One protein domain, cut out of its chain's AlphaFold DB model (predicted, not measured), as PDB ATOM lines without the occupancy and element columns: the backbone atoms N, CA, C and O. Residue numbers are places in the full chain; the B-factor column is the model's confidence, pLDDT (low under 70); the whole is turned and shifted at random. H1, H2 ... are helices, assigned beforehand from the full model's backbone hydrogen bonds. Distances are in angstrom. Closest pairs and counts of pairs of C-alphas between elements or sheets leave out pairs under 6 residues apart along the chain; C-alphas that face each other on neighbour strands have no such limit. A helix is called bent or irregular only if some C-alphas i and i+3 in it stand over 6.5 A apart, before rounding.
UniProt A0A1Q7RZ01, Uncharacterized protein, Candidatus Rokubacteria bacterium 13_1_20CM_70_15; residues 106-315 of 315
ATOM      1  N   ASP A 106     238.295 307.870 379.202       86.06
ATOM      2  CA  ASP A 106     236.996 308.535 379.072       86.06
ATOM      3  C   ASP A 106     237.137 310.061 378.979       86.06
ATOM      4  O   ASP A 106     236.520 310.656 378.099       86.06
ATOM      5  N   TYR A 107     237.999 310.701 379.780       90.38
ATOM      6  CA  TYR A 107     238.276 312.136 379.628       90.38
ATOM      7  C   TYR A 107     238.841 312.442 378.239       90.38
ATOM      8  O   TYR A 107     238.311 313.299 377.537       90.38
ATOM      9  N   ARG A 108     239.892 311.724 377.811       87.81
ATOM     10  CA  ARG A 108     240.542 311.963 376.506       87.81
ATOM     11  C   ARG A 108     239.568 311.766 375.351       87.81
ATOM     12  O   ARG A 108     239.557 312.556 374.419       87.81
ATOM     13  N   ALA A 109     238.761 310.716 375.406       86.25
ATOM     14  CA  ALA A 109     237.800 310.412 374.362       86.25
ATOM     15  C   ALA A 109     236.621 311.400 374.335       86.25
ATOM     16  O   ALA A 109     236.154 311.751 373.253       86.25
ATOM     17  N   HIS A 110     236.185 311.909 375.492       90.75
ATOM     18  CA  HIS A 110     235.242 313.026 375.541       90.75
ATOM     19  C   HIS A 110     235.866 314.319 375.002       90.75
ATOM     20  O   HIS A 110     235.195 315.045 374.280       90.75
ATOM     21  N   GLU A 111     237.134 314.605 375.321       90.56
ATOM     22  CA  GLU A 111     237.865 315.775 374.815       90.56
ATOM     23  C   GLU A 111     237.873 315.794 373.276       90.56
ATOM     24  O   GLU A 111     237.495 316.797 372.678       90.56
ATOM     25  N   GLU A 112     238.207 314.664 372.641       88.19
ATOM     26  CA  GLU A 112     238.138 314.503 371.179       88.19
ATOM     27  C   GLU A 112     236.713 314.676 370.640       88.19
ATOM     28  O   GLU A 112     236.495 315.426 369.692       88.19
ATOM     29  N   ALA A 113     235.729 314.014 371.262       87.44
ATOM     30  CA  ALA A 113     234.338 314.112 370.833       87.44
ATOM     31  C   ALA A 113     233.810 315.550 370.908       87.44
ATOM     32  O   ALA A 113     233.096 316.014 370.025       87.44
ATOM     33  N   ALA A 114     234.143 316.261 371.979       92.75
ATOM     34  CA  ALA A 114     233.720 317.631 372.193       92.75
ATOM     35  C   ALA A 114     234.425 318.603 371.234       92.75
ATOM     36  O   ALA A 114     233.775 319.528 370.749       92.75
ATOM     37  N   ALA A 115     235.698 318.369 370.905       93.06
ATOM     38  CA  ALA A 115     236.415 319.110 369.867       93.06
ATOM     39  C   ALA A 115     235.768 318.933 368.477       93.06
ATOM     40  O   ALA A 115     235.528 319.928 367.786       93.06
ATOM     41  N   ASP A 116     235.364 317.707 368.119       87.50
ATOM     42  CA  ASP A 116     234.597 317.449 366.890       87.50
ATOM     43  C   ASP A 116     233.263 318.225 366.894       87.50
ATOM     44  O   ASP A 116     232.885 318.846 365.897       87.50
ATOM     45  N   LEU A 117     232.538 318.229 368.021       94.00
ATOM     46  CA  LEU A 117     231.264 318.954 368.156       94.00
ATOM     47  C   LEU A 117     231.448 320.479 368.079       94.00
ATOM     48  O   LEU A 117     230.617 321.158 367.469       94.00
ATOM     49  N   VAL A 118     232.540 321.011 368.638       96.75
ATOM     50  CA  VAL A 118     232.951 322.416 368.487       96.75
ATOM     51  C   VAL A 118     233.106 322.779 367.015       96.75
ATOM     52  O   VAL A 118     232.515 323.767 366.566       96.75
ATOM     53  N   ALA A 119     233.848 321.963 366.264       93.25
ATOM     54  CA  ALA A 119     234.080 322.174 364.842       93.25
ATOM     55  C   ALA A 119     232.785 322.065 364.024       93.25
ATOM     56  O   ALA A 119     232.534 322.900 363.156       93.25
ATOM     57  N   VAL A 120     231.923 321.085 364.324       91.38
ATOM     58  CA  VAL A 120     230.620 320.917 363.661       91.38
ATOM     59  C   VAL A 120     229.745 322.153 363.831       91.38
ATOM     60  O   VAL A 120     229.254 322.685 362.835       91.38
ATOM     61  N   VAL A 121     229.550 322.617 365.069       96.31
ATOM     62  CA  VAL A 121     228.727 323.803 365.341       96.31
ATOM     63  C   VAL A 121     229.299 325.012 364.608       96.31
ATOM     64  O   VAL A 121     228.553 325.689 363.905       96.31
ATOM     65  N   ALA A 122     230.616 325.231 364.693       96.56
ATOM     66  CA  ALA A 122     231.276 326.349 364.028       96.56
ATOM     67  C   ALA A 122     231.097 326.310 362.500       96.56
ATOM     68  O   ALA A 122     230.711 327.307 361.892       96.56
ATOM     69  N   CYS A 123     231.275 325.143 361.874       93.94
ATOM     70  CA  CYS A 123     231.057 324.952 360.439       93.94
ATOM     71  C   CYS A 123     229.617 325.270 360.001       93.94
ATOM     72  O   CYS A 123     229.400 325.775 358.898       93.94
ATOM     73  N   LEU A 124     228.624 324.998 360.852       95.12
ATOM     74  CA  LEU A 124     227.212 325.265 360.566       95.12
ATOM     75  C   LEU A 124     226.835 326.757 360.659       95.12
ATOM     76  O   LEU A 124     225.683 327.102 360.392       95.12
ATOM     77  N   HIS A 125     227.766 327.653 361.003       96.81
ATOM     78  CA  HIS A 125     227.575 329.100 360.838       96.81
ATOM     79  C   HIS A 125     227.827 329.585 359.405       96.81
ATOM     80  O   HIS A 125     227.390 330.680 359.055       96.81
ATOM     81  N   PHE A 126     228.462 328.779 358.547       95.12
ATOM     82  CA  PHE A 126     228.674 329.147 357.150       95.12
ATOM     83  C   PHE A 126     227.506 328.703 356.277       95.12
ATOM     84  O   PHE A 126     227.299 327.517 356.016       95.12
ATOM     85  N   ASP A 127     226.788 329.684 355.746       94.88
ATOM     86  CA  ASP A 127     225.624 329.495 354.884       94.88
ATOM     87  C   ASP A 127     225.890 328.548 353.698       94.88
ATOM     88  O   ASP A 127     225.076 327.675 353.399       94.88
ATOM     89  N   GLU A 128     227.051 328.655 353.044       91.31
ATOM     90  CA  GLU A 128     227.390 327.768 351.924       91.31
ATOM     91  C   GLU A 128     227.653 326.324 352.375       91.31
ATOM     92  O   GLU A 128     227.280 325.378 351.674       91.31
ATOM     93  N   VAL A 129     228.220 326.126 353.571       89.44
ATOM     94  CA  VAL A 129     228.382 324.789 354.165       89.44
ATOM     95  C   VAL A 129     227.010 324.175 354.425       89.44
ATOM     96  O   VAL A 129     226.770 323.032 354.028       89.44
ATOM     97  N   VAL A 130     226.090 324.945 355.013       93.00
ATOM     98  CA  VAL A 130     224.710 324.520 355.289       93.00
ATOM     99  C   VAL A 130     223.976 324.166 353.991       93.00
ATOM    100  O   VAL A 130     223.452 323.055 353.865       93.00
ATOM    101  N   ARG A 131     223.995 325.049 352.983       92.75
ATOM    102  CA  ARG A 131     223.350 324.798 351.682       92.75
ATOM    103  C   ARG A 131     223.923 323.557 351.005       92.75
ATOM    104  O   ARG A 131     223.172 322.698 350.542       92.75
ATOM    105  N   ARG A 132     225.250 323.407 350.969       89.31
ATOM    106  CA  ARG A 132     225.904 322.243 350.355       89.31
ATOM    107  C   ARG A 132     225.593 320.947 351.103       89.31
ATOM    108  O   ARG A 132     225.342 319.929 350.453       89.31
ATOM    109  N   LEU A 133     225.575 320.974 352.435       87.62
ATOM    110  CA  LEU A 133     225.168 319.840 353.263       87.62
ATOM    111  C   LEU A 133     223.731 319.419 352.935       87.62
ATOM    112  O   LEU A 133     223.498 318.252 352.613       87.62
ATOM    113  N   LEU A 134     222.779 320.354 352.949       92.69
ATOM    114  CA  LEU A 134     221.368 320.071 352.668       92.69
ATOM    115  C   LEU A 134     221.157 319.546 351.243       92.69
ATOM    116  O   LEU A 134     220.520 318.504 351.076       92.69
ATOM    117  N   ARG A 135     221.780 320.161 350.228       91.25
ATOM    118  CA  ARG A 135     221.721 319.685 348.831       91.25
ATOM    119  C   ARG A 135     222.249 318.254 348.685       91.25
ATOM    120  O   ARG A 135     221.578 317.391 348.120       91.25
ATOM    121  N   ASN A 136     223.425 317.959 349.244       86.38
ATOM    122  CA  ASN A 136     224.052 316.633 349.129       86.38
ATOM    123  C   ASN A 136     223.268 315.538 349.870       86.38
ATOM    124  O   ASN A 136     223.231 314.365 349.461       86.38
ATOM    125  N   THR A 137     222.642 315.913 350.981       86.69
ATOM    126  CA  THR A 137     221.847 315.011 351.817       86.69
ATOM    127  C   THR A 137     220.392 314.907 351.374       86.69
ATOM    128  O   THR A 137     219.704 313.980 351.810       86.69
ATOM    129  N   LYS A 138     219.948 315.799 350.477       91.44
ATOM    130  CA  LYS A 138     218.541 316.012 350.121       91.44
ATOM    131  C   LYS A 138     217.685 316.234 351.375       91.44
ATOM    132  O   LYS A 138     216.695 315.543 351.588       91.44
ATOM    133  N   GLY A 139     218.181 317.084 352.275       90.31
ATOM    134  CA  GLY A 139     217.541 317.418 353.548       90.31
ATOM    135  C   GLY A 139     217.648 316.368 354.668       90.31
ATOM    136  O   GLY A 139     217.262 316.663 355.799       90.31
ATOM    137  N   ARG A 140     218.186 315.161 354.409       87.94
ATOM    138  CA  ARG A 140     218.294 314.073 355.407       87.94
ATOM    139  C   ARG A 140     219.700 313.909 355.993       87.94
ATOM    140  O   ARG A 140     220.559 313.235 355.410       87.94
ATOM    141  N   LEU A 141     219.897 314.392 357.220       81.75
ATOM    142  CA  LEU A 141     221.195 314.352 357.907       81.75
ATOM    143  C   LEU A 141     221.655 312.947 358.360       81.75
ATOM    144  O   LEU A 141     222.853 312.734 358.486       81.75
ATOM    145  N   PHE A 142     220.774 311.946 358.493       65.19
ATOM    146  CA  PHE A 142     221.154 310.536 358.760       65.19
ATOM    147  C   PHE A 142     221.729 309.795 357.530       65.19
ATOM    148  O   PHE A 142     221.364 308.654 357.220       65.19
ATOM    149  N   SER A 143     222.577 310.450 356.750       50.78
ATOM    150  CA  SER A 143     223.246 309.876 355.577       50.78
ATOM    151  C   SER A 143     224.758 309.892 355.774       50.78
ATOM    152  O   SER A 143     225.239 310.672 356.584       50.78
ATOM    153  N   ARG A 144     225.503 309.066 355.018       43.66
ATOM    154  CA  ARG A 144     226.969 309.173 354.907       43.66
ATOM    155  C   ARG A 144     227.348 310.562 354.359       43.66
ATOM    156  O   ARG A 144     227.475 310.732 353.148       43.66
ATOM    157  N   ASN A 145     227.457 311.563 355.226       43.03
ATOM    158  CA  ASN A 145     227.711 312.972 354.921       43.03
ATOM    159  C   ASN A 145     228.861 313.515 355.783       43.03
ATOM    160  O   ASN A 145     229.465 312.769 356.544       43.03
ATOM    161  N   LEU A 146     229.207 314.796 355.625       38.97
ATOM    162  CA  LEU A 146     230.325 315.411 356.352       38.97
ATOM    163  C   LEU A 146     230.195 315.212 357.873       38.97
ATOM    164  O   LEU A 146     231.158 314.810 358.511       38.97
ATOM    165  N   LEU A 147     228.989 315.372 358.424       45.56
ATOM    166  CA  LEU A 147     228.721 315.206 359.854       45.56
ATOM    167  C   LEU A 147     228.775 313.738 360.301       45.56
ATOM    168  O   LEU A 147     229.303 313.435 361.366       45.56
ATOM    169  N   SER A 148     228.303 312.802 359.473       42.06
ATOM    170  CA  SER A 148     228.416 311.374 359.788       42.06
ATOM    171  C   SER A 148     229.851 310.853 359.639       42.06
ATOM    172  O   SER A 148     230.218 309.906 360.318       42.06
ATOM    173  N   ARG A 149     230.678 311.438 358.759       43.47
ATOM    174  CA  ARG A 149     232.112 311.112 358.660       43.47
ATOM    175  C   ARG A 149     232.872 311.607 359.888       43.47
ATOM    176  O   ARG A 149     233.749 310.899 360.371       43.47
ATOM    177  N   LEU A 150     232.492 312.769 360.424       44.03
ATOM    178  CA  LEU A 150     233.003 313.261 361.704       44.03
ATOM    179  C   LEU A 150     232.581 312.324 362.857       44.03
ATOM    180  O   LEU A 150     233.427 311.920 363.644       44.03
ATOM    181  N   GLY A 151     231.321 311.866 362.893       36.78
ATOM    182  CA  GLY A 151     230.809 310.980 363.955       36.78
ATOM    183  C   GLY A 151     231.167 309.481 363.872       36.78
ATOM    184  O   GLY A 151     231.304 308.838 364.911       36.78
ATOM    185  N   GLU A 152     231.304 308.887 362.678       34.22
ATOM    186  CA  GLU A 152     231.549 307.437 362.490       34.22
ATOM    187  C   GLU A 152     233.016 307.098 362.157       34.22
ATOM    188  O   GLU A 152     233.520 306.035 362.547       34.22
ATOM    189  N   GLU A 153     233.721 307.986 361.447       36.47
ATOM    190  CA  GLU A 153     235.049 307.715 360.879       36.47
ATOM    191  C   GLU A 153     236.199 308.456 361.561       36.47
ATOM    192  O   GLU A 153     237.337 308.140 361.221       36.47
ATOM    193  N   GLY A 154     235.946 309.366 362.515       40.97
ATOM    194  CA  GLY A 154     236.975 310.039 363.321       40.97
ATOM    195  C   GLY A 154     238.252 310.341 362.533       40.97
ATOM    196  O   GLY A 154     239.230 309.619 362.683       40.97
ATOM    197  N   ARG A 155     238.208 311.319 361.614       43.41
ATOM    198  CA  ARG A 155     239.334 311.863 360.808       43.41
ATOM    199  C   ARG A 155     240.321 310.847 360.166       43.41
ATOM    200  O   ARG A 155     241.347 311.256 359.620       43.41
ATOM    201  N   ARG A 156     240.010 309.540 360.106       38.00
ATOM    202  CA  ARG A 156     240.934 308.487 359.625       38.00
ATOM    203  C   ARG A 156     241.228 308.503 358.125       38.00
ATOM    204  O   ARG A 156     242.115 307.778 357.687       38.00
ATOM    205  N   SER A 157     240.531 309.295 357.312       33.78
ATOM    206  CA  SER A 157     240.820 309.323 355.869       33.78
ATOM    207  C   SER A 157     241.979 310.243 355.478       33.78
ATOM    208  O   SER A 157     242.343 310.261 354.303       33.78
ATOM    209  N   GLN A 158     242.584 310.970 356.425       35.84
ATOM    210  CA  GLN A 158     243.706 311.863 356.125       35.84
ATOM    211  C   GLN A 158     244.878 311.748 357.121       35.84
ATOM    212  O   GLN A 158     246.021 311.785 356.680       35.84
ATOM    213  N   ILE A 159     244.656 311.477 358.411       33.81
ATOM    214  CA  ILE A 159     245.759 311.349 359.385       33.81
ATOM    215  C   ILE A 159     246.062 309.862 359.627       33.81
ATOM    216  O   ILE A 159     245.334 309.171 360.340       33.81
ATOM    217  N   ARG A 160     247.135 309.345 359.011       26.95
ATOM    218  CA  ARG A 160     247.795 308.115 359.479       26.95
ATOM    219  C   ARG A 160     248.629 308.489 360.707       26.95
ATOM    220  O   ARG A 160     249.688 309.082 360.547       26.95
ATOM    221  N   ALA A 161     248.151 308.143 361.897       29.36
ATOM    222  CA  ALA A 161     248.954 308.099 363.116       29.36
ATOM    223  C   ALA A 161     248.539 306.881 363.959       29.36
ATOM    224  O   ALA A 161     247.373 306.481 363.968       29.36
ATOM    225  N   ASP A 162     249.546 306.280 364.578       26.83
ATOM    226  CA  ASP A 162     249.661 304.895 365.021       26.83
ATOM    227  C   ASP A 162     248.586 304.320 365.954       26.83
ATOM    228  O   ASP A 162     247.971 304.980 366.794       26.83
ATOM    229  N   ALA A 163     248.417 303.005 365.818       33.06
ATOM    230  CA  ALA A 163     247.627 302.153 366.686       33.06
ATOM    231  C   ALA A 163     248.301 301.987 368.061       33.06
ATOM    232  O   ALA A 163     249.032 301.030 368.297       33.06
ATOM    233  N   ALA A 164     248.011 302.893 368.993       31.33
ATOM    234  CA  ALA A 164     248.219 302.671 370.423       31.33
ATOM    235  C   ALA A 164     247.177 303.476 371.223       31.33
ATOM    236  O   ALA A 164     247.176 304.701 371.179       31.33
ATOM    237  N   TYR A 165     246.282 302.792 371.952       37.38
ATOM    238  CA  TYR A 165     245.183 303.376 372.751       37.38
ATOM    239  C   TYR A 165     244.168 304.228 371.951       37.38
ATOM    240  O   TYR A 165     244.272 305.450 371.852       37.38
ATOM    241  N   ASP A 166     243.129 303.577 371.415       52.28
ATOM    242  CA  ASP A 166     242.148 304.163 370.484       52.28
ATOM    243  C   ASP A 166     241.117 305.099 371.160       52.28
ATOM    244  O   ASP A 166     239.923 304.801 371.237       52.28
ATOM    245  N   LYS A 167     241.572 306.269 371.637       45.16
ATOM    246  CA  LYS A 167     240.701 307.358 372.130       45.16
ATOM    247  C   LYS A 167     239.650 307.782 371.091       45.16
ATOM    248  O   LYS A 167     238.544 308.153 371.466       45.16
ATOM    249  N   HIS A 168     239.971 307.666 369.799       50.12
ATOM    250  CA  HIS A 168     239.079 308.001 368.685       50.12
ATOM    251  C   HIS A 168     238.000 306.939 368.454       50.12
ATOM    252  O   HIS A 168     236.901 307.257 368.017       50.12
ATOM    253  N   GLY A 169     238.280 305.670 368.744       56.28
ATOM    254  CA  GLY A 169     237.279 304.608 368.821       56.28
ATOM    255  C   GLY A 169     236.378 304.775 370.044       56.28
ATOM    256  O   GLY A 169     235.162 304.606 369.942       56.28
ATOM    257  N   PHE A 170     236.962 305.174 371.179       53.72
ATOM    258  CA  PHE A 170     236.249 305.363 372.444       53.72
ATOM    259  C   PHE A 170     235.385 306.637 372.478       53.72
ATOM    260  O   PHE A 170     234.450 306.711 373.277       53.72
ATOM    261  N   SER A 171     235.639 307.614 371.597       62.47
ATOM    262  CA  SER A 171     234.830 308.835 371.443       62.47
ATOM    263  C   SER A 171     233.534 308.598 370.654       62.47
ATOM    264  O   SER A 171     232.519 309.245 370.921       62.47
ATOM    265  N   LYS A 172     233.521 307.617 369.735       72.88
ATOM    266  CA  LYS A 172     232.391 307.340 368.820       72.88
ATOM    267  C   LYS A 172     231.041 307.138 369.509       72.88
ATOM    268  O   LYS A 172     230.043 307.625 368.974       72.88
ATOM    269  N   PRO A 173     230.941 306.439 370.658       78.94
ATOM    270  CA  PRO A 173     229.672 306.318 371.365       78.94
ATOM    271  C   PRO A 173     229.109 307.678 371.794       78.94
ATOM    272  O   PRO A 173     227.917 307.925 371.611       78.94
ATOM    273  N   PHE A 174     229.955 308.582 372.299       84.50
ATOM    274  CA  PHE A 174     229.516 309.911 372.722       84.50
ATOM    275  C   PHE A 174     229.212 310.815 371.523       84.50
ATOM    276  O   PHE A 174     228.095 311.324 371.430       84.50
ATOM    277  N   SER A 175     230.143 310.953 370.569       83.31
ATOM    278  CA  SER A 175     229.939 311.772 369.360       83.31
ATOM    279  C   SER A 175     228.713 311.319 368.575       83.31
ATOM    280  O   SER A 175     227.915 312.136 368.123       83.31
ATOM    281  N   GLY A 176     228.518 310.007 368.456       81.12
ATOM    282  CA  GLY A 176     227.350 309.447 367.799       81.12
ATOM    283  C   GLY A 176     226.045 309.749 368.538       81.12
ATOM    284  O   GLY A 176     225.059 310.078 367.890       81.12
ATOM    285  N   GLY A 177     226.026 309.681 369.875       86.94
ATOM    286  CA  GLY A 177     224.831 309.999 370.667       86.94
ATOM    287  C   GLY A 177     224.475 311.482 370.586       86.94
ATOM    288  O   GLY A 177     223.312 311.843 370.411       86.94
ATOM    289  N   ALA A 178     225.492 312.343 370.623       91.00
ATOM    290  CA  ALA A 178     225.348 313.779 370.429       91.00
ATOM    291  C   ALA A 178     224.856 314.120 369.008       91.00
ATOM    292  O   ALA A 178     223.987 314.976 368.846       91.00
ATOM    293  N   PHE A 179     225.337 313.413 367.979       87.31
ATOM    294  CA  PHE A 179     224.860 313.582 366.606       87.31
ATOM    295  C   PHE A 179     223.415 313.103 366.422       87.31
ATOM    296  O   PHE A 179     222.611 313.811 365.819       87.31
ATOM    297  N   ASP A 180     223.054 311.941 366.976       86.31
ATOM    298  CA  ASP A 180     221.676 311.435 366.940       86.31
ATOM    299  C   ASP A 180     220.711 312.434 367.604       86.31
ATOM    300  O   ASP A 180     219.630 312.704 367.072       86.31
ATOM    301  N   LEU A 181     221.130 313.038 368.725       92.69
ATOM    302  CA  LEU A 181     220.406 314.119 369.393       92.69
ATOM    303  C   LEU A 181     220.264 315.353 368.490       92.69
ATOM    304  O   LEU A 181     219.150 315.845 368.319       92.69
ATOM    305  N   PHE A 182     221.356 315.833 367.891       94.25
ATOM    306  CA  PHE A 182     221.339 316.990 366.993       94.25
ATOM    307  C   PHE A 182     220.387 316.793 365.805       94.25
ATOM    308  O   PHE A 182     219.555 317.657 365.520       94.25
ATOM    309  N   VAL A 183     220.453 315.635 365.141       91.19
ATOM    310  CA  VAL A 183     219.565 315.337 364.010       91.19
ATOM    311  C   VAL A 183     218.109 315.241 364.460       91.19
ATOM    312  O   VAL A 183     217.220 315.694 363.741       91.19
ATOM    313  N   GLU A 184     217.835 314.696 365.645       92.56
ATOM    314  CA  GLU A 184     216.467 314.637 366.154       92.56
ATOM    315  C   GLU A 184     215.919 316.026 366.550       92.56
ATOM    316  O   GLU A 184     214.737 316.289 366.311       92.56
ATOM    317  N   ILE A 185     216.748 316.939 367.074       95.81
ATOM    318  CA  ILE A 185     216.370 318.353 367.279       95.81
ATOM    319  C   ILE A 185     216.023 319.000 365.929       95.81
ATOM    320  O   ILE A 185     214.963 319.612 365.790       95.81
ATOM    321  N   TYR A 186     216.859 318.794 364.912       96.62
ATOM    322  CA  TYR A 186     216.617 319.279 363.553       96.62
ATOM    323  C   TYR A 186     215.311 318.754 362.947       96.62
ATOM    324  O   TYR A 186     214.496 319.535 362.457       96.62
ATOM    325  N   GLU A 187     215.055 317.447 363.023       95.81
ATOM    326  CA  GLU A 187     213.812 316.872 362.501       95.81
ATOM    327  C   GLU A 187     212.571 317.379 363.257       95.81
ATOM    328  O   GLU A 187     211.500 317.485 362.659       95.81
ATOM    329  N   ARG A 188     212.688 317.731 364.547       95.62
ATOM    330  CA  ARG A 188     211.601 318.385 365.293       95.62
ATOM    331  C   ARG A 188     211.323 319.798 364.787       95.62
ATOM    332  O   ARG A 188     210.151 320.137 364.636       95.62
ATOM    333  N   HIS A 189     212.356 320.585 364.487       97.94
ATOM    334  CA  HIS A 189     212.179 321.905 363.870       97.94
ATOM    335  C   HIS A 189     211.570 321.791 362.469       97.94
ATOM    336  O   HIS A 189     210.617 322.504 362.176       97.94
ATOM    337  N   LEU A 190     211.992 320.821 361.647       98.31
ATOM    338  CA  LEU A 190     211.345 320.565 360.349       98.31
ATOM    339  C   LEU A 190     209.848 320.249 360.488       98.31
ATOM    340  O   LEU A 190     209.043 320.730 359.695       98.31
ATOM    341  N   VAL A 191     209.460 319.444 361.482       98.06
ATOM    342  CA  VAL A 191     208.041 319.145 361.746       98.06
ATOM    343  C   VAL A 191     207.295 320.392 362.220       98.06
ATOM    344  O   VAL A 191     206.183 320.640 361.761       98.06
ATOM    345  N   ARG A 192     207.897 321.186 363.111       97.50
ATOM    346  CA  ARG A 192     207.309 322.431 363.627       97.50
ATOM    347  C   ARG A 192     207.059 323.454 362.518       97.50
ATOM    348  O   ARG A 192     206.025 324.106 362.536       97.50
ATOM    349  N   HIS A 193     207.975 323.554 361.557       97.94
ATOM    350  CA  HIS A 193     207.844 324.421 360.382       97.94
ATOM    351  C   HIS A 193     206.963 323.830 359.272       97.94
ATOM    352  O   HIS A 193     206.852 324.415 358.200       97.94
ATOM    353  N   GLY A 194     206.365 322.651 359.478       97.50
ATOM    354  CA  GLY A 194     205.541 321.982 358.465       97.50
ATOM    355  C   GLY A 194     206.321 321.451 357.255       97.50
ATOM    356  O   GLY A 194     205.710 320.987 356.297       97.50
ATOM    357  N   ALA A 195     207.657 321.470 357.295       97.75
ATOM    358  CA  ALA A 195     208.517 321.051 356.191       97.75
ATOM    359  C   ALA A 195     208.483 319.534 355.960       97.75
ATOM    360  O   ALA A 195     208.615 319.073 354.831       97.75
ATOM    361  N   ILE A 196     208.292 318.740 357.021       97.75
ATOM    362  CA  ILE A 196     208.075 317.290 356.922       97.75
ATOM    363  C   ILE A 196     206.944 316.833 357.852       97.75
ATOM    364  O   ILE A 196     206.771 317.386 358.940       97.75
ATOM    365  N   PRO A 197     206.218 315.753 357.517       97.50
ATOM    366  CA  PRO A 197     205.219 315.189 358.414       97.50
ATOM    367  C   PRO A 197     205.873 314.477 359.607       97.50
ATOM    368  O   PRO A 197     206.871 313.761 359.466       97.50
ATOM    369  N   ALA A 198     205.238 314.546 360.783       96.31
ATOM    370  CA  ALA A 198     205.712 313.884 362.008       96.31
ATOM    371  C   ALA A 198     205.939 312.366 361.839       96.31
ATOM    372  O   ALA A 198     206.829 311.775 362.463       96.31
ATOM    373  N   ALA A 199     205.164 311.720 360.962       96.06
ATOM    374  CA  ALA A 199     205.342 310.315 360.615       96.06
ATOM    375  C   ALA A 199     206.701 310.037 359.943       96.06
ATOM    376  O   ALA A 199     207.324 309.015 360.242       96.06
ATOM    377  N   LEU A 200     207.196 310.938 359.083       95.31
ATOM    378  CA  LEU A 200     208.504 310.793 358.441       95.31
ATOM    379  C   LEU A 200     209.639 310.904 359.470       95.31
ATOM    380  O   LEU A 200     210.498 310.022 359.502       95.31
ATOM    381  N   ALA A 201     209.576 311.883 360.378       92.44
ATOM    382  CA  ALA A 201     210.533 312.016 361.482       92.44
ATOM    383  C   ALA A 201     210.534 310.781 362.414       92.44
ATOM    384  O   ALA A 201     211.579 310.265 362.812       92.44
ATOM    385  N   ARG A 202     209.363 310.206 362.747       90.69
ATOM    386  CA  ARG A 202     209.292 308.931 363.506       90.69
ATOM    387  C   ARG A 202     209.969 307.763 362.769       90.69
ATOM    388  O   ARG A 202     210.686 306.969 363.388       90.69
ATOM    389  N   ARG A 203     209.776 307.646 361.449       90.31
ATOM    390  CA  ARG A 203     210.419 306.596 360.632       90.31
ATOM    391  C   ARG A 203     211.933 306.776 360.515       90.31
ATOM    392  O   ARG A 203     212.648 305.773 360.502       90.31
ATOM    393  N   SER A 204     212.403 308.022 360.432       86.06
ATOM    394  CA  SER A 204     213.830 308.356 360.398       86.06
ATOM    395  C   SER A 204     214.527 307.898 361.681       86.06
ATOM    396  O   SER A 204     215.433 307.066 361.634       86.06
ATOM    397  N   ARG A 205     213.985 308.295 362.839       80.88
ATOM    398  CA  ARG A 205     214.485 307.907 364.170       80.88
ATOM    399  C   ARG A 205     214.513 306.402 364.414       80.88
ATOM    400  O   ARG A 205     215.453 305.875 365.003       80.88
ATOM    401  N   SER A 206     213.479 305.683 363.985       79.94
ATOM    402  CA  SER A 206     213.437 304.221 364.140       79.94
ATOM    403  C   SER A 206     214.424 303.497 363.218       79.94
ATOM    404  O   SER A 206     214.841 302.389 363.538       79.94
ATOM    405  N   ALA A 207     214.839 304.105 362.100       75.44
ATOM    406  CA  ALA A 207     215.840 303.508 361.218       75.44
ATOM    407  C   ALA A 207     217.236 303.469 361.850       75.44
ATOM    408  O   ALA A 207     217.967 302.512 361.606       75.44
ATOM    409  N   VAL A 208     217.575 304.455 362.684       70.75
ATOM    410  CA  VAL A 208     218.830 304.479 363.453       70.75
ATOM    411  C   VAL A 208     218.854 303.338 364.464       70.75
ATOM    412  O   VAL A 208     219.778 302.534 364.458       70.75
ATOM    413  N   ALA A 209     217.781 303.187 365.250       70.75
ATOM    414  CA  ALA A 209     217.642 302.084 366.205       70.75
ATOM    415  C   ALA A 209     217.784 300.710 365.523       70.75
ATOM    416  O   ALA A 209     218.503 299.840 365.996       70.75
ATOM    417  N   THR A 210     217.130 300.542 364.370       69.50
ATOM    418  CA  THR A 210     217.232 299.346 363.524       69.50
ATOM    419  C   THR A 210     218.660 299.094 363.027       69.50
ATOM    420  O   THR A 210     219.097 297.946 363.026       69.50
ATOM    421  N   ALA A 211     219.384 300.132 362.598       68.50
ATOM    422  CA  ALA A 211     220.766 299.990 362.140       68.50
ATOM    423  C   ALA A 211     221.705 299.574 363.283       68.50
ATOM    424  O   ALA A 211     222.555 298.710 363.087       68.50
ATOM    425  N   LEU A 212     221.506 300.134 364.480       64.25
ATOM    426  CA  LEU A 212     222.278 299.787 365.677       64.25
ATOM    427  C   LEU A 212     221.960 298.379 366.205       64.25
ATOM    428  O   LEU A 212     222.832 297.737 366.778       64.25
ATOM    429  N   ALA A 213     220.750 297.868 365.963       70.75
ATOM    430  CA  ALA A 213     220.336 296.519 366.357       70.75
ATOM    431  C   ALA A 213     220.905 295.389 365.467       70.75
ATOM    432  O   ALA A 213     220.501 294.239 365.616       70.75
ATOM    433  N   GLY A 214     221.810 295.689 364.526       66.38
ATOM    434  CA  GLY A 214     222.529 294.663 363.761       66.38
ATOM    435  C   GLY A 214     221.701 293.925 362.701       66.38
ATOM    436  O   GLY A 214     222.066 292.821 362.302       66.38
ATOM    437  N   LEU A 215     220.597 294.510 362.220       69.38
ATOM    438  CA  LEU A 215     219.815 293.923 361.123       69.38
ATOM    439  C   LEU A 215     220.645 293.761 359.837       69.38
ATOM    440  O   LEU A 215     221.608 294.490 359.594       69.38
ATOM    441  N   ALA A 216     220.215 292.834 358.969       75.62
ATOM    442  CA  ALA A 216     220.873 292.547 357.697       75.62
ATOM    443  C   ALA A 216     221.171 293.833 356.903       75.62
ATOM    444  O   ALA A 216     220.276 294.653 356.659       75.62
ATOM    445  N   ARG A 217     222.433 293.988 356.469       74.69
ATOM    446  CA  ARG A 217     222.932 295.205 355.804       74.69
ATOM    447  C   ARG A 217     222.012 295.660 354.674       74.69
ATOM    448  O   ARG A 217     221.706 296.848 354.590       74.69
ATOM    449  N   ASP A 218     221.503 294.754 353.848       79.19
ATOM    450  CA  ASP A 218     220.648 295.116 352.712       79.19
ATOM    451  C   ASP A 218     219.296 295.702 353.127       79.19
ATOM    452  O   ASP A 218     218.788 296.624 352.480       79.19
ATOM    453  N   ALA A 219     218.715 295.213 354.225       78.69
ATOM    454  CA  ALA A 219     217.470 295.749 354.765       78.69
ATOM    455  C   ALA A 219     217.669 297.189 355.263       78.69
ATOM    456  O   ALA A 219     216.858 298.070 354.953       78.69
ATOM    457  N   VAL A 220     218.789 297.450 355.947       76.62
ATOM    458  CA  VAL A 220     219.189 298.796 356.382       76.62
ATOM    459  C   VAL A 220     219.390 299.709 355.168       76.62
ATOM    460  O   VAL A 220     218.755 300.760 355.082       76.62
ATOM    461  N   HIS A 221     220.165 299.287 354.165       80.25
ATOM    462  CA  HIS A 221     220.397 300.082 352.953       80.25
ATOM    463  C   HIS A 221     219.097 300.408 352.202       80.25
ATOM    464  O   HIS A 221     218.872 301.561 351.821       80.25
ATOM    465  N   ARG A 222     218.199 299.429 352.009       85.25
ATOM    466  CA  ARG A 222     216.887 299.663 351.377       85.25
ATOM    467  C   ARG A 222     216.060 300.682 352.159       85.25
ATOM    468  O   ARG A 222     215.506 301.601 351.553       85.25
ATOM    469  N   ARG A 223     216.013 300.564 353.486       83.69
ATOM    470  CA  ARG A 223     215.284 301.499 354.353       83.69
ATOM    471  C   ARG A 223     215.848 302.919 354.272       83.69
ATOM    472  O   ARG A 223     215.080 303.864 354.102       83.69
ATOM    473  N   PHE A 224     217.169 303.074 354.331       83.38
ATOM    474  CA  PHE A 224     217.829 304.380 354.241       83.38
ATOM    475  C   PHE A 224     217.620 305.034 352.868       83.38
ATOM    476  O   PHE A 224     217.378 306.240 352.804       83.38
ATOM    477  N   ARG A 225     217.622 304.253 351.775       86.94
ATOM    478  CA  ARG A 225     217.272 304.755 350.433       86.94
ATOM    479  C   ARG A 225     215.831 305.265 350.364       86.94
ATOM    480  O   ARG A 225     215.613 306.363 349.860       86.94
ATOM    481  N   ARG A 226     214.864 304.517 350.913       91.62
ATOM    482  CA  ARG A 226     213.451 304.943 350.976       91.62
ATOM    483  C   ARG A 226     213.285 306.241 351.767       91.62
ATOM    484  O   ARG A 226     212.600 307.147 351.309       91.62
ATOM    485  N   LEU A 227     213.958 306.363 352.913       90.25
ATOM    486  CA  LEU A 227     213.939 307.595 353.705       90.25
ATOM    487  C   LEU A 227     214.571 308.773 352.963       90.25
ATOM    488  O   LEU A 227     214.003 309.857 352.972       90.25
ATOM    489  N   ARG A 228     215.716 308.575 352.295       89.62
ATOM    490  CA  ARG A 228     216.349 309.632 351.489       89.62
ATOM    491  C   ARG A 228     215.414 310.133 350.388       89.62
ATOM    492  O   ARG A 228     215.385 311.332 350.149       89.62
ATOM    493  N   ARG A 229     214.657 309.242 349.738       94.50
ATOM    494  CA  ARG A 229     213.655 309.630 348.735       94.50
ATOM    495  C   ARG A 229     212.517 310.445 349.357       94.50
ATOM    496  O   ARG A 229     212.244 311.528 348.866       94.50
ATOM    497  N   ALA A 230     211.944 309.977 350.464       95.38
ATOM    498  CA  ALA A 230     210.856 310.688 351.136       95.38
ATOM    499  C   ALA A 230     211.272 312.089 351.619       95.38
ATOM    500  O   ALA A 230     210.530 313.043 351.446       95.38
ATOM    501  N   PHE A 231     212.473 312.246 352.186       95.69
ATOM    502  CA  PHE A 231     212.988 313.577 352.537       95.69
ATOM    503  C   PHE A 231     213.220 314.451 351.301       95.69
ATOM    504  O   PHE A 231     212.914 315.633 351.345       95.69
ATOM    505  N   ALA A 232     213.726 313.881 350.204       95.94
ATOM    506  CA  ALA A 232     213.959 314.629 348.973       95.94
ATOM    507  C   ALA A 232     212.667 315.208 348.379       95.94
ATOM    508  O   ALA A 232     212.697 316.325 347.880       95.94
ATOM    509  N   GLU A 233     211.556 314.471 348.456       97.06
ATOM    510  CA  GLU A 233     210.234 314.930 348.002       97.06
ATOM    511  C   GLU A 233     209.754 316.159 348.792       97.06
ATOM    512  O   GLU A 233     209.171 317.061 348.210       97.06
ATOM    513  N   HIS A 234     210.065 316.228 350.090       97.62
ATOM    514  CA  HIS A 234     209.753 317.383 350.940       97.62
ATOM    515  C   HIS A 234     210.790 318.510 350.880       97.62
ATOM    516  O   HIS A 234     210.504 319.625 351.297       97.62
ATOM    517  N   PHE A 235     212.011 318.220 350.428       97.25
ATOM    518  CA  PHE A 235     213.092 319.201 350.368       97.25
ATOM    519  C   PHE A 235     212.937 320.160 349.184       97.25
ATOM    520  O   PHE A 235     213.243 321.340 349.322       97.25
ATOM    521  N   VAL A 236     212.471 319.656 348.035       95.69
ATOM    522  CA  VAL A 236     212.285 320.460 346.819       95.69
ATOM    523  C   VAL A 236     211.197 321.509 347.048       95.69
ATOM    524  O   VAL A 236     210.061 321.159 347.360       95.69
ATOM    525  N   GLY A 237     211.544 322.786 346.880       94.44
ATOM    526  CA  GLY A 237     210.640 323.918 347.104       94.44
ATOM    527  C   GLY A 237     210.519 324.363 348.568       94.44
ATOM    528  O   GLY A 237     209.819 325.334 348.843       94.44
ATOM    529  N   ALA A 238     211.197 323.689 349.502       97.25
ATOM    530  CA  ALA A 238     211.246 324.042 350.924       97.25
ATOM    531  C   ALA A 238     212.691 324.180 351.441       97.25
ATOM    532  O   ALA A 238     212.944 324.084 352.645       97.25
ATOM    533  N   GLU A 239     213.665 324.390 350.549       97.62
ATOM    534  CA  GLU A 239     215.094 324.401 350.872       97.62
ATOM    535  C   GLU A 239     215.441 325.437 351.945       97.62
ATOM    536  O   GLU A 239     216.267 325.171 352.822       97.62
ATOM    537  N   GLU A 240     214.783 326.595 351.902       97.94
ATOM    538  CA  GLU A 240     214.981 327.670 352.868       97.94
ATOM    539  C   GLU A 240     214.412 327.313 354.247       97.94
ATOM    540  O   GLU A 240     215.079 327.516 355.259       97.94
ATOM    541  N   THR A 241     213.252 326.655 354.302       98.31
ATOM    542  CA  THR A 241     212.681 326.130 355.552       98.31
ATOM    543  C   THR A 241     213.588 325.066 356.177       98.31
ATOM    544  O   THR A 241     213.780 325.031 357.393       98.31
ATOM    545  N   PHE A 242     214.212 324.215 355.354       98.38
ATOM    546  CA  PHE A 242     215.218 323.253 355.813       98.38
ATOM    547  C   PHE A 242     216.482 323.949 356.340       98.38
ATOM    548  O   PHE A 242     217.035 323.526 357.360       98.38
ATOM    549  N   ARG A 243     216.931 325.023 355.676       98.06
ATOM    550  CA  ARG A 243     218.062 325.852 356.123       98.06
ATOM    551  C   ARG A 243     217.768 326.500 357.474       98.06
ATOM    552  O   ARG A 243     218.595 326.394 358.379       98.06
ATOM    553  N   GLN A 244     216.586 327.096 357.628       98.38
ATOM    554  CA  GLN A 244     216.131 327.702 358.877       98.38
ATOM    555  C   GLN A 244     216.068 326.672 360.011       98.38
ATOM    556  O   GLN A 244     216.678 326.882 361.058       98.38
ATOM    557  N   ALA A 245     215.411 325.526 359.791       98.50
ATOM    558  CA  ALA A 245     215.308 324.467 360.795       98.50
ATOM    559  C   ALA A 245     216.684 323.943 361.244       98.50
ATOM    560  O   ALA A 245     216.871 323.600 362.411       98.50
ATOM    561  N   LEU A 246     217.662 323.883 360.330       97.94
ATOM    562  CA  LEU A 246     219.033 323.488 360.654       97.94
ATOM    563  C   LEU A 246     219.774 324.559 361.470       97.94
ATOM    564  O   LEU A 246     220.510 324.208 362.390       97.94
ATOM    565  N   GLY A 247     219.554 325.842 361.176       98.19
ATOM    566  CA  GLY A 247     220.072 326.953 361.982       98.19
ATOM    567  C   GLY A 247     219.521 326.941 363.411       98.19
ATOM    568  O   GLY A 247     220.292 326.972 364.365       98.19
ATOM    569  N   GLU A 248     218.205 326.785 363.564       98.31
ATOM    570  CA  GLU A 248     217.555 326.681 364.880       98.31
ATOM    571  C   GLU A 248     218.050 325.457 365.664       98.31
ATOM    572  O   GLU A 248     218.327 325.540 366.862       98.31
ATOM    573  N   ALA A 249     218.230 324.319 364.986       97.81
ATOM    574  CA  ALA A 249     218.784 323.122 365.608       97.81
ATOM    575  C   ALA A 249     220.234 323.308 366.062       97.81
ATOM    576  O   ALA A 249     220.595 322.827 367.136       97.81
ATOM    577  N   ARG A 250     221.064 323.988 365.256       97.75
ATOM    578  CA  ARG A 250     222.451 324.324 365.608       97.75
ATOM    579  C   ARG A 250     222.474 325.156 366.884       97.75
ATOM    580  O   ARG A 250     223.223 324.818 367.794       97.75
ATOM    581  N   ASP A 251     221.644 326.192 366.962       97.94
ATOM    582  CA  ASP A 251     221.639 327.127 368.089       97.94
ATOM    583  C   ASP A 251     221.141 326.465 369.383       97.94
ATOM    584  O   ASP A 251     221.767 326.612 370.438       97.94
ATOM    585  N   ASP A 252     220.070 325.668 369.300       97.50
ATOM    586  CA  ASP A 252     219.565 324.880 370.430       97.50
ATOM    587  C   ASP A 252     220.609 323.874 370.929       97.50
ATOM    588  O   ASP A 252     220.851 323.750 372.135       97.50
ATOM    589  N   PHE A 253     221.248 323.160 370.002       97.50
ATOM    590  CA  PHE A 253     222.238 322.139 370.321       97.50
ATOM    591  C   PHE A 253     223.520 322.739 370.908       97.50
ATOM    592  O   PHE A 253     224.009 322.252 371.926       97.50
ATOM    593  N   ALA A 254     224.028 323.833 370.336       97.81
ATOM    594  CA  ALA A 254     225.202 324.537 370.845       97.81
ATOM    595  C   ALA A 254     224.963 325.087 372.261       97.81
ATOM    596  O   ALA A 254     225.808 324.925 373.144       97.81
ATOM    597  N   ARG A 255     223.779 325.662 372.516       97.44
ATOM    598  CA  ARG A 255     223.388 326.138 373.851       97.44
ATOM    599  C   ARG A 255     223.266 324.993 374.856       97.44
ATOM    600  O   ARG A 255     223.702 325.136 376.000       97.44
ATOM    601  N   LEU A 256     222.700 323.857 374.442       98.12
ATOM    602  CA  LEU A 256     222.618 322.655 375.273       98.12
ATOM    603  C   LEU A 256     224.013 322.114 375.618       98.12
ATOM    604  O   LEU A 256     224.266 321.809 376.784       98.12
ATOM    605  N   LEU A 257     224.927 322.035 374.643       97.94
ATOM    606  CA  LEU A 257     226.314 321.608 374.859       97.94
ATOM    607  C   LEU A 257     227.060 322.553 375.803       97.94
ATOM    608  O   LEU A 257     227.601 322.092 376.802       97.94
ATOM    609  N   ALA A 258     227.009 323.866 375.561       98.12
ATOM    610  CA  ALA A 258     227.645 324.858 376.427       98.12
ATOM    611  C   ALA A 258     227.169 324.719 377.885       98.12
ATOM    612  O   ALA A 258     227.967 324.628 378.815       98.12
ATOM    613  N   ARG A 259     225.854 324.579 378.093       97.94
ATOM    614  CA  ARG A 259     225.262 324.398 379.428       97.94
ATOM    615  C   ARG A 259     225.519 323.023 380.039       97.94
ATOM    616  O   ARG A 259     225.465 322.892 381.262       97.94
ATOM    617  N   THR A 260     225.779 322.008 379.221       98.06
ATOM    618  CA  THR A 260     226.256 320.699 379.683       98.06
ATOM    619  C   THR A 260     227.685 320.817 380.197       98.06
ATOM    620  O   THR A 260     227.988 320.335 381.286       98.06
ATOM    621  N   TRP A 261     228.553 321.494 379.445       97.69
ATOM    622  CA  TRP A 261     229.961 321.648 379.787       97.69
ATOM    623  C   TRP A 261     230.190 322.596 380.966       97.69
ATOM    624  O   TRP A 261     231.018 322.272 381.804       97.69
ATOM    625  N   ASP A 262     229.389 323.655 381.139       96.25
ATOM    626  CA  ASP A 262     229.400 324.485 382.365       96.25
ATOM    627  C   ASP A 262     229.111 323.668 383.644       96.25
ATOM    628  O   ASP A 262     229.452 324.088 384.746       96.25
ATOM    629  N   ARG A 263     228.452 322.508 383.512       96.25
ATOM    630  CA  ARG A 263     228.151 321.585 384.620       96.25
ATOM    631  C   ARG A 263     229.122 320.410 384.711       96.25
ATOM    632  O   ARG A 263     229.019 319.626 385.646       96.25
ATOM    633  N   THR A 264     230.005 320.256 383.730       95.62
ATOM    634  CA  THR A 264     230.918 319.117 383.621       95.62
ATOM    635  C   THR A 264     232.298 319.515 384.115       95.62
ATOM    636  O   THR A 264     232.780 320.608 383.844       95.62
ATOM    637  N   SER A 265     232.959 318.607 384.817       93.25
ATOM    638  CA  SER A 265     234.311 318.790 385.326       93.25
ATOM    639  C   SER A 265     235.153 317.538 385.103       93.25
ATOM    640  O   SER A 265     234.639 316.466 384.790       93.25
ATOM    641  N   VAL A 266     236.457 317.633 385.362       90.19
ATOM    642  CA  VAL A 266     237.362 316.470 385.385       90.19
ATOM    643  C   VAL A 266     236.872 315.323 386.285       90.19
ATOM    644  O   VAL A 266     237.221 314.172 386.043       90.19
ATOM    645  N   ARG A 267     236.039 315.602 387.300       87.94
ATOM    646  CA  ARG A 267     235.491 314.588 388.221       87.94
ATOM    647  C   ARG A 267     234.434 313.693 387.574       87.94
ATOM    648  O   ARG A 267     234.205 312.591 388.059       87.94
ATOM    649  N   ASP A 268     233.831 314.139 386.473       88.75
ATOM    650  CA  ASP A 268     232.865 313.354 385.696       88.75
ATOM    651  C   ASP A 268     233.532 312.257 384.848       88.75
ATOM    652  O   ASP A 268     232.839 311.464 384.206       88.75
ATOM    653  N   PHE A 269     234.869 312.189 384.875       88.56
ATOM    654  CA  PHE A 269     235.690 311.212 384.164       88.56
ATOM    655  C   PHE A 269     236.606 310.453 385.138       88.56
ATOM    656  O   PHE A 269     237.829 310.594 385.096       88.56
ATOM    657  N   PRO A 270     236.046 309.656 386.066       81.06
ATOM    658  CA  PRO A 270     236.833 308.966 387.087       81.06
ATOM    659  C   PRO A 270     237.723 307.845 386.522       81.06
ATOM    660  O   PRO A 270     238.500 307.249 387.270       81.06
ATOM    661  N   GLY A 271     237.583 307.476 385.239       77.88
ATOM    662  CA  GLY A 271     238.288 306.340 384.632       77.88
ATOM    663  C   GLY A 271     237.859 304.968 385.173       77.88
ATOM    664  O   GLY A 271     238.387 303.943 384.746       77.88
ATOM    665  N   ARG A 272     236.902 304.939 386.112       70.25
ATOM    666  CA  ARG A 272     236.295 303.751 386.723       70.25
ATOM    667  C   ARG A 272     234.777 303.944 386.759       70.25
ATOM    668  O   ARG A 272     234.302 304.901 387.360       70.25
ATOM    669  N   GLY A 273     234.018 303.041 386.137       64.69
ATOM    670  CA  GLY A 273     232.555 303.129 386.028       64.69
ATOM    671  C   GLY A 273     232.063 303.365 384.592       64.69
ATOM    672  O   GLY A 273     232.866 303.314 383.657       64.69
ATOM    673  N   PRO A 274     230.749 303.576 384.383       67.69
ATOM    674  CA  PRO A 274     230.195 303.780 383.047       67.69
ATOM    675  C   PRO A 274     230.698 305.099 382.449       67.69
ATOM    676  O   PRO A 274     230.400 306.178 382.968       67.69
ATOM    677  N   ALA A 275     231.454 305.014 381.353       77.62
ATOM    678  CA  ALA A 275     231.995 306.185 380.670       77.62
ATOM    679  C   ALA A 275     230.876 307.173 380.287       77.62
ATOM    680  O   ALA A 275     229.806 306.772 379.824       77.62
ATOM    681  N   TYR A 276     231.140 308.471 380.471       87.19
ATOM    682  CA  TYR A 276     230.264 309.595 380.095       87.19
ATOM    683  C   TYR A 276     228.928 309.714 380.848       87.19
ATOM    684  O   TYR A 276     228.168 310.645 380.580       87.19
ATOM    685  N   ALA A 277     228.628 308.827 381.801       88.69
ATOM    686  CA  ALA A 277     227.365 308.846 382.544       88.69
ATOM    687  C   ALA A 277     227.114 310.185 383.260       88.69
ATOM    688  O   ALA A 277     226.001 310.716 383.195       88.69
ATOM    689  N   GLY A 278     228.156 310.766 383.872       91.50
ATOM    690  CA  GLY A 278     228.104 312.098 384.488       91.50
ATOM    691  C   GLY A 278     227.777 313.192 383.471       91.50
ATOM    692  O   GLY A 278     226.854 313.976 383.676       91.50
ATOM    693  N   VAL A 279     228.429 313.164 382.304       94.50
ATOM    694  CA  VAL A 279     228.189 314.124 381.214       94.50
ATOM    695  C   VAL A 279     226.744 314.064 380.712       94.50
ATOM    696  O   VAL A 279     226.115 315.101 380.512       94.50
ATOM    697  N   VAL A 280     226.169 312.868 380.543       94.94
ATOM    698  CA  VAL A 280     224.763 312.738 380.113       94.94
ATOM    699  C   VAL A 280     223.798 313.204 381.208       94.94
ATOM    700  O   VAL A 280     222.789 313.841 380.900       94.94
ATOM    701  N   THR A 281     224.105 312.962 382.486       95.38
ATOM    702  CA  THR A 281     223.343 313.545 383.606       95.38
ATOM    703  C   THR A 281     223.382 315.074 383.564       95.38
ATOM    704  O   THR A 281     222.330 315.715 383.651       95.38
ATOM    705  N   ASN A 282     224.559 315.658 383.336       97.00
ATOM    706  CA  ASN A 282     224.739 317.101 383.179       97.00
ATOM    707  C   ASN A 282     223.964 317.645 381.972       97.00
ATOM    708  O   ASN A 282     223.356 318.711 382.067       97.00
ATOM    709  N   MET A 283     223.897 316.887 380.874       97.50
ATOM    710  CA  MET A 283     223.122 317.254 379.688       97.50
ATOM    711  C   MET A 283     221.615 317.253 379.950       97.50
ATOM    712  O   MET A 283     220.912 318.167 379.527       97.50
ATOM    713  N   LEU A 284     221.103 316.280 380.708       97.50
ATOM    714  CA  LEU A 284     219.698 316.262 381.128       97.50
ATOM    715  C   LEU A 284     219.362 317.418 382.078       97.50
ATOM    716  O   LEU A 284     218.259 317.961 382.017       97.50
ATOM    717  N   ALA A 285     220.285 317.795 382.965       97.31
ATOM    718  CA  ALA A 285     220.120 318.968 383.821       97.31
ATOM    719  C   ALA A 285     220.156 320.272 383.005       97.31
ATOM    720  O   ALA A 285     219.362 321.182 383.254       97.31
ATOM    721  N   ALA A 286     221.032 320.349 382.000       97.25
ATOM    722  CA  ALA A 286     221.110 321.470 381.075       97.25
ATOM    723  C   ALA A 286     219.833 321.635 380.250       97.25
ATOM    724  O   ALA A 286     219.312 322.744 380.162       97.25
ATOM    725  N   ASP A 287     219.284 320.542 379.726       97.31
ATOM    726  CA  ASP A 287     218.023 320.554 378.989       97.31
ATOM    727  C   ASP A 287     216.858 321.069 379.846       97.31
ATOM    728  O   ASP A 287     216.111 321.945 379.416       97.31
ATOM    729  N   ARG A 288     216.746 320.618 381.104       96.50
ATOM    730  CA  ARG A 288     215.736 321.153 382.035       96.50
ATOM    731  C   ARG A 288     215.865 322.661 382.226       96.50
ATOM    732  O   ARG A 288     214.859 323.356 382.195       96.50
ATOM    733  N   ALA A 289     217.089 323.155 382.396       94.38
ATOM    734  CA  ALA A 289     217.337 324.569 382.653       94.38
ATOM    735  C   ALA A 289     217.128 325.469 381.423       94.38
ATOM    736  O   ALA A 289     216.741 326.620 381.577       94.38
ATOM    737  N   VAL A 290     217.421 324.976 380.216       91.88
ATOM    738  CA  VAL A 290     217.421 325.800 378.994       91.88
ATOM    739  C   VAL A 290     216.125 325.666 378.202       91.88
ATOM    740  O   VAL A 290     215.684 326.630 377.583       91.88
ATOM    741  N   THR A 291     215.517 324.481 378.188       91.56
ATOM    742  CA  THR A 291     214.380 324.170 377.304       91.56
ATOM    743  C   THR A 291     213.134 323.723 378.067       91.56
ATOM    744  O   THR A 291     212.120 323.401 377.443       91.56
ATOM    745  N   GLY A 292     213.204 323.657 379.402       93.25
ATOM    746  CA  GLY A 292     212.155 323.070 380.236       93.25
ATOM    747  C   GLY A 292     212.095 321.541 380.154       93.25
ATOM    748  O   GLY A 292     211.081 320.952 380.516       93.25
ATOM    749  N   GLY A 293     213.152 320.875 379.673       92.56
ATOM    750  CA  GLY A 293     213.195 319.411 379.570       92.56
ATOM    751  C   GLY A 293     212.677 318.860 378.237       92.56
ATOM    752  O   GLY A 293     212.354 317.672 378.139       92.56
ATOM    753  N   ARG A 294     212.575 319.710 377.207       93.00
ATOM    754  CA  ARG A 294     212.010 319.373 375.891       93.00
ATOM    755  C   ARG A 294     212.745 318.217 375.208       93.00
ATOM    756  O   ARG A 294     212.119 317.458 374.454       93.00
ATOM    757  N   TYR A 295     214.054 318.088 375.424       94.44
ATOM    758  CA  TYR A 295     214.905 317.096 374.764       94.44
ATOM    759  C   TYR A 295     215.233 315.884 375.651       94.44
ATOM    760  O   TYR A 295     215.836 314.928 375.165       94.44
ATOM    761  N   GLY A 296     214.778 315.847 376.908       94.12
ATOM    762  CA  GLY A 296     215.167 314.840 377.899       94.12
ATOM    763  C   GLY A 296     214.921 313.387 377.483       94.12
ATOM    764  O   GLY A 296     215.756 312.517 377.734       94.12
ATOM    765  N   GLU A 297     213.800 313.090 376.821       91.81
ATOM    766  CA  GLU A 297     213.540 311.744 376.283       91.81
ATOM    767  C   GLU A 297     214.523 311.353 375.176       91.81
ATOM    768  O   GLU A 297     215.007 310.221 375.135       91.81
ATOM    769  N   ILE A 298     214.849 312.307 374.304       90.75
ATOM    770  CA  ILE A 298     215.740 312.099 373.165       90.75
ATOM    771  C   ILE A 298     217.167 311.887 373.645       90.75
ATOM    772  O   ILE A 298     217.816 310.949 373.197       90.75
ATOM    773  N   ILE A 299     217.624 312.714 374.591       93.88
ATOM    774  CA  ILE A 299     218.945 312.599 375.212       93.88
ATOM    775  C   ILE A 299     219.100 311.184 375.781       93.88
ATOM    776  O   ILE A 299     220.009 310.452 375.395       93.88
ATOM    777  N   ARG A 300     218.159 310.736 376.629       93.44
ATOM    778  CA  ARG A 300     218.220 309.382 377.209       93.44
ATOM    779  C   ARG A 300     218.262 308.299 376.140       93.44
ATOM    780  O   ARG A 300     219.029 307.351 376.268       93.44
ATOM    781  N   LYS A 301     217.428 308.416 375.107       88.56
ATOM    782  CA  LYS A 301     217.345 307.429 374.032       88.56
ATOM    783  C   LYS A 301     218.639 307.365 373.214       88.56
ATOM    784  O   LYS A 301     219.156 306.266 373.031       88.56
ATOM    785  N   ALA A 302     219.152 308.506 372.755       86.19
ATOM    786  CA  ALA A 302     220.335 308.598 371.900       86.19
ATOM    787  C   ALA A 302     221.580 308.008 372.580       86.19
ATOM    788  O   ALA A 302     222.287 307.190 371.995       86.19
ATOM    789  N   PHE A 303     221.803 308.346 373.853       89.06
ATOM    790  CA  PHE A 303     222.944 307.827 374.609       89.06
ATOM    791  C   PHE A 303     222.759 306.360 375.032       89.06
ATOM    792  O   PHE A 303     223.694 305.566 374.899       89.06
ATOM    793  N   ARG A 304     221.543 305.939 375.425       88.19
ATOM    794  CA  ARG A 304     221.264 304.533 375.786       88.19
ATOM    795  C   ARG A 304     221.482 303.580 374.616       88.19
ATOM    796  O   ARG A 304     222.015 302.493 374.815       88.19
ATOM    797  N   GLN A 305     221.110 303.982 373.399       80.44
ATOM    798  CA  GLN A 305     221.346 303.195 372.180       80.44
ATOM    799  C   GLN A 305     222.833 302.929 371.907       80.44
ATOM    800  O   GLN A 305     223.161 302.033 371.133       80.44
ATOM    801  N   ARG A 306     223.726 303.679 372.559       79.19
ATOM    802  CA  ARG A 306     225.183 303.574 372.442       79.19
ATOM    803  C   ARG A 306     225.843 303.105 373.741       79.19
ATOM    804  O   ARG A 306     227.043 303.278 373.915       79.19
ATOM    805  N   GLY A 307     225.062 302.511 374.648       82.69
ATOM    806  CA  GLY A 307     225.551 301.936 375.904       82.69
ATOM    807  C   GLY A 307     225.865 302.954 377.003       82.69
ATOM    808  O   GLY A 307     226.419 302.572 378.028       82.69
ATOM    809  N   ILE A 308     225.506 304.230 376.826       84.31
ATOM    810  CA  ILE A 308     225.753 305.286 377.811       84.31
ATOM    811  C   ILE A 308     224.458 305.552 378.581       84.31
ATOM    812  O   ILE A 308     223.445 305.973 378.017       84.31
ATOM    813  N   VAL A 309     224.484 305.306 379.889       85.00
ATOM    814  CA  VAL A 309     223.341 305.515 380.787       85.00
ATOM    815  C   VAL A 309     223.701 306.621 381.784       85.00
ATOM    816  O   VAL A 309     224.810 306.582 382.310       85.00
ATOM    817  N   PRO A 310     222.816 307.604 382.046       80.12
ATOM    818  CA  PRO A 310     223.084 308.665 383.017       80.12
ATOM    819  C   PRO A 310     223.389 308.113 384.417       80.12
ATOM    820  O   PRO A 310     222.817 307.100 384.824       80.12
ATOM    821  N   SER A 311     224.235 308.808 385.176       78.19
ATOM    822  CA  SER A 311     224.501 308.488 386.583       78.19
ATOM    823  C   SER A 311     223.238 308.697 387.431       78.19
ATOM    824  O   SER A 311     222.717 309.812 387.485       78.19
ATOM    825  N   GLY A 312     222.755 307.646 388.105       62.03
ATOM    826  CA  GLY A 312     221.599 307.695 389.018       62.03
ATOM    827  C   GLY A 312     220.661 306.488 388.879       62.03
ATOM    828  O   GLY A 312     220.448 306.003 387.775       62.03
ATOM    829  N   ARG A 313     220.162 305.992 390.026       35.56
ATOM    830  CA  ARG A 313     219.564 304.660 390.283       35.56
ATOM    831  C   ARG A 313     218.599 304.145 389.202       35.56
ATOM    832  O   ARG A 313     217.766 304.894 388.700       35.56
ATOM    833  N   ARG A 314     218.651 302.823 388.955       34.47
ATOM    834  CA  ARG A 314     217.480 302.058 388.491       34.47
ATOM    835  C   ARG A 314     216.285 302.523 389.333       34.47
ATOM    836  O   ARG A 314     216.340 302.381 390.554       34.47
ATOM    837  N   ALA A 315     215.312 303.160 388.689       31.77
ATOM    838  CA  ALA A 315     213.965 303.205 389.234       31.77
ATOM    839  C   ALA A 315     213.412 301.778 389.220       31.77
ATOM    840  O   ALA A 315     213.740 301.053 388.245       31.77
TER     841      ALA A 315
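Overview. This is residues 106 to 315 of the 315 residues of an uncharacterized protein of Candidatus Rokubacteria bacterium 13_1_20CM_70_15 (UniProt A0A1Q7RZ01). A long helix, H4, runs through the core of a compact body, with H1, H3, H5, H7 and H9 packed on different parts of it. H6 folds back on H5, apart from H4; H8 packs on H9 and on residues 255 to 261 of H7, H2 packs on residues 239 to 246 of H7, and residues 158 to 165 stick out. The printed part has 210 residues with nine named helices, H1 to H9 in chain order, and no named strand; the class is all helix. The whole is compact, with a radius of gyration of the C-alphas of 17.0 A and spans of 50 by 42 by 35 A. The helix packing is part aligned, part crossed: 5 of 9 touching pairs are at a shallow tilt.

Arrangement. H4, residues 167 to 192, is the hub, touching five helices. Its residues 182 to 190 touch H7, residues 239 to 261, at a steep tilt of 49 degrees, opposite ways; the closest C-alphas, of Tyr 186 and Ala 249, are 4.9 A apart. Its residues 167 to 175 touch H1, residues 106 to 123, at a steep tilt of 40 degrees, the same way, closest at the C-alphas of Ala 109 and Ser 171, 4.5 A. With H3, residues 146 to 153, H4 forms a helical hairpin at a shallow tilt of 34.8 degrees, only just short of steep; the closest C-alphas are those of Gly 151 and Gly 176, 5.4 A. H9, residues 296 to 304, touches H4 at the C-alphas of Gly 177 and Ala 302, 4.9 A. H4 and H5, residues 198 to 212, are a hairpin, closest at the C-alphas of Val 191 and Ala 198, 5.8 A. H5 and H6, residues 217 to 235, are another, closest at the C-alphas of Ala 211 and Val 220, 6.1 A. H8, residues 277 to 291, touches H7 at the C-alphas of Thr 260 and Met 283, 4.7 A, and forms a hairpin with H9. H2, residues 127 to 137, touches H7 at the C-alphas of Val 130 and Arg 243, 6.8 A. Every O i to N i+4 pair is within hydrogen-bond range in H1, H2, H3, H6, H7, H8 and H9; H4 has 19 of 22 and H5 9 of 11.

Along the chain. H4 is 37.6 A long, from C-alpha 167 at (240.701, 307.358, 372.130) to C-alpha 192 at (207.309, 322.431, 363.627). It has a kink of 35 degrees near residue 174 and is only just irregular, with C-alphas 170 and 173 6.7 A apart. H7 measures 32.6 A, H6 26.5 A, H1 25.5 A, H5 22.1 A and H8 20.8 A. H1 begins at C-alpha 106, (236.996, 308.535, 379.072).

Size, cuts and confidence. The C-alphas farthest apart, of Gly 237 and Arg 272, are 51.3 A apart. The printed part has no cut and ends at residue 315, the chain's last. The long links are H3 to H4, 13 residues, and H7 to H8, 15 residues. Mean pLDDT of the printed part is 82.2; 41 residues are under 70, among them 142 to 171.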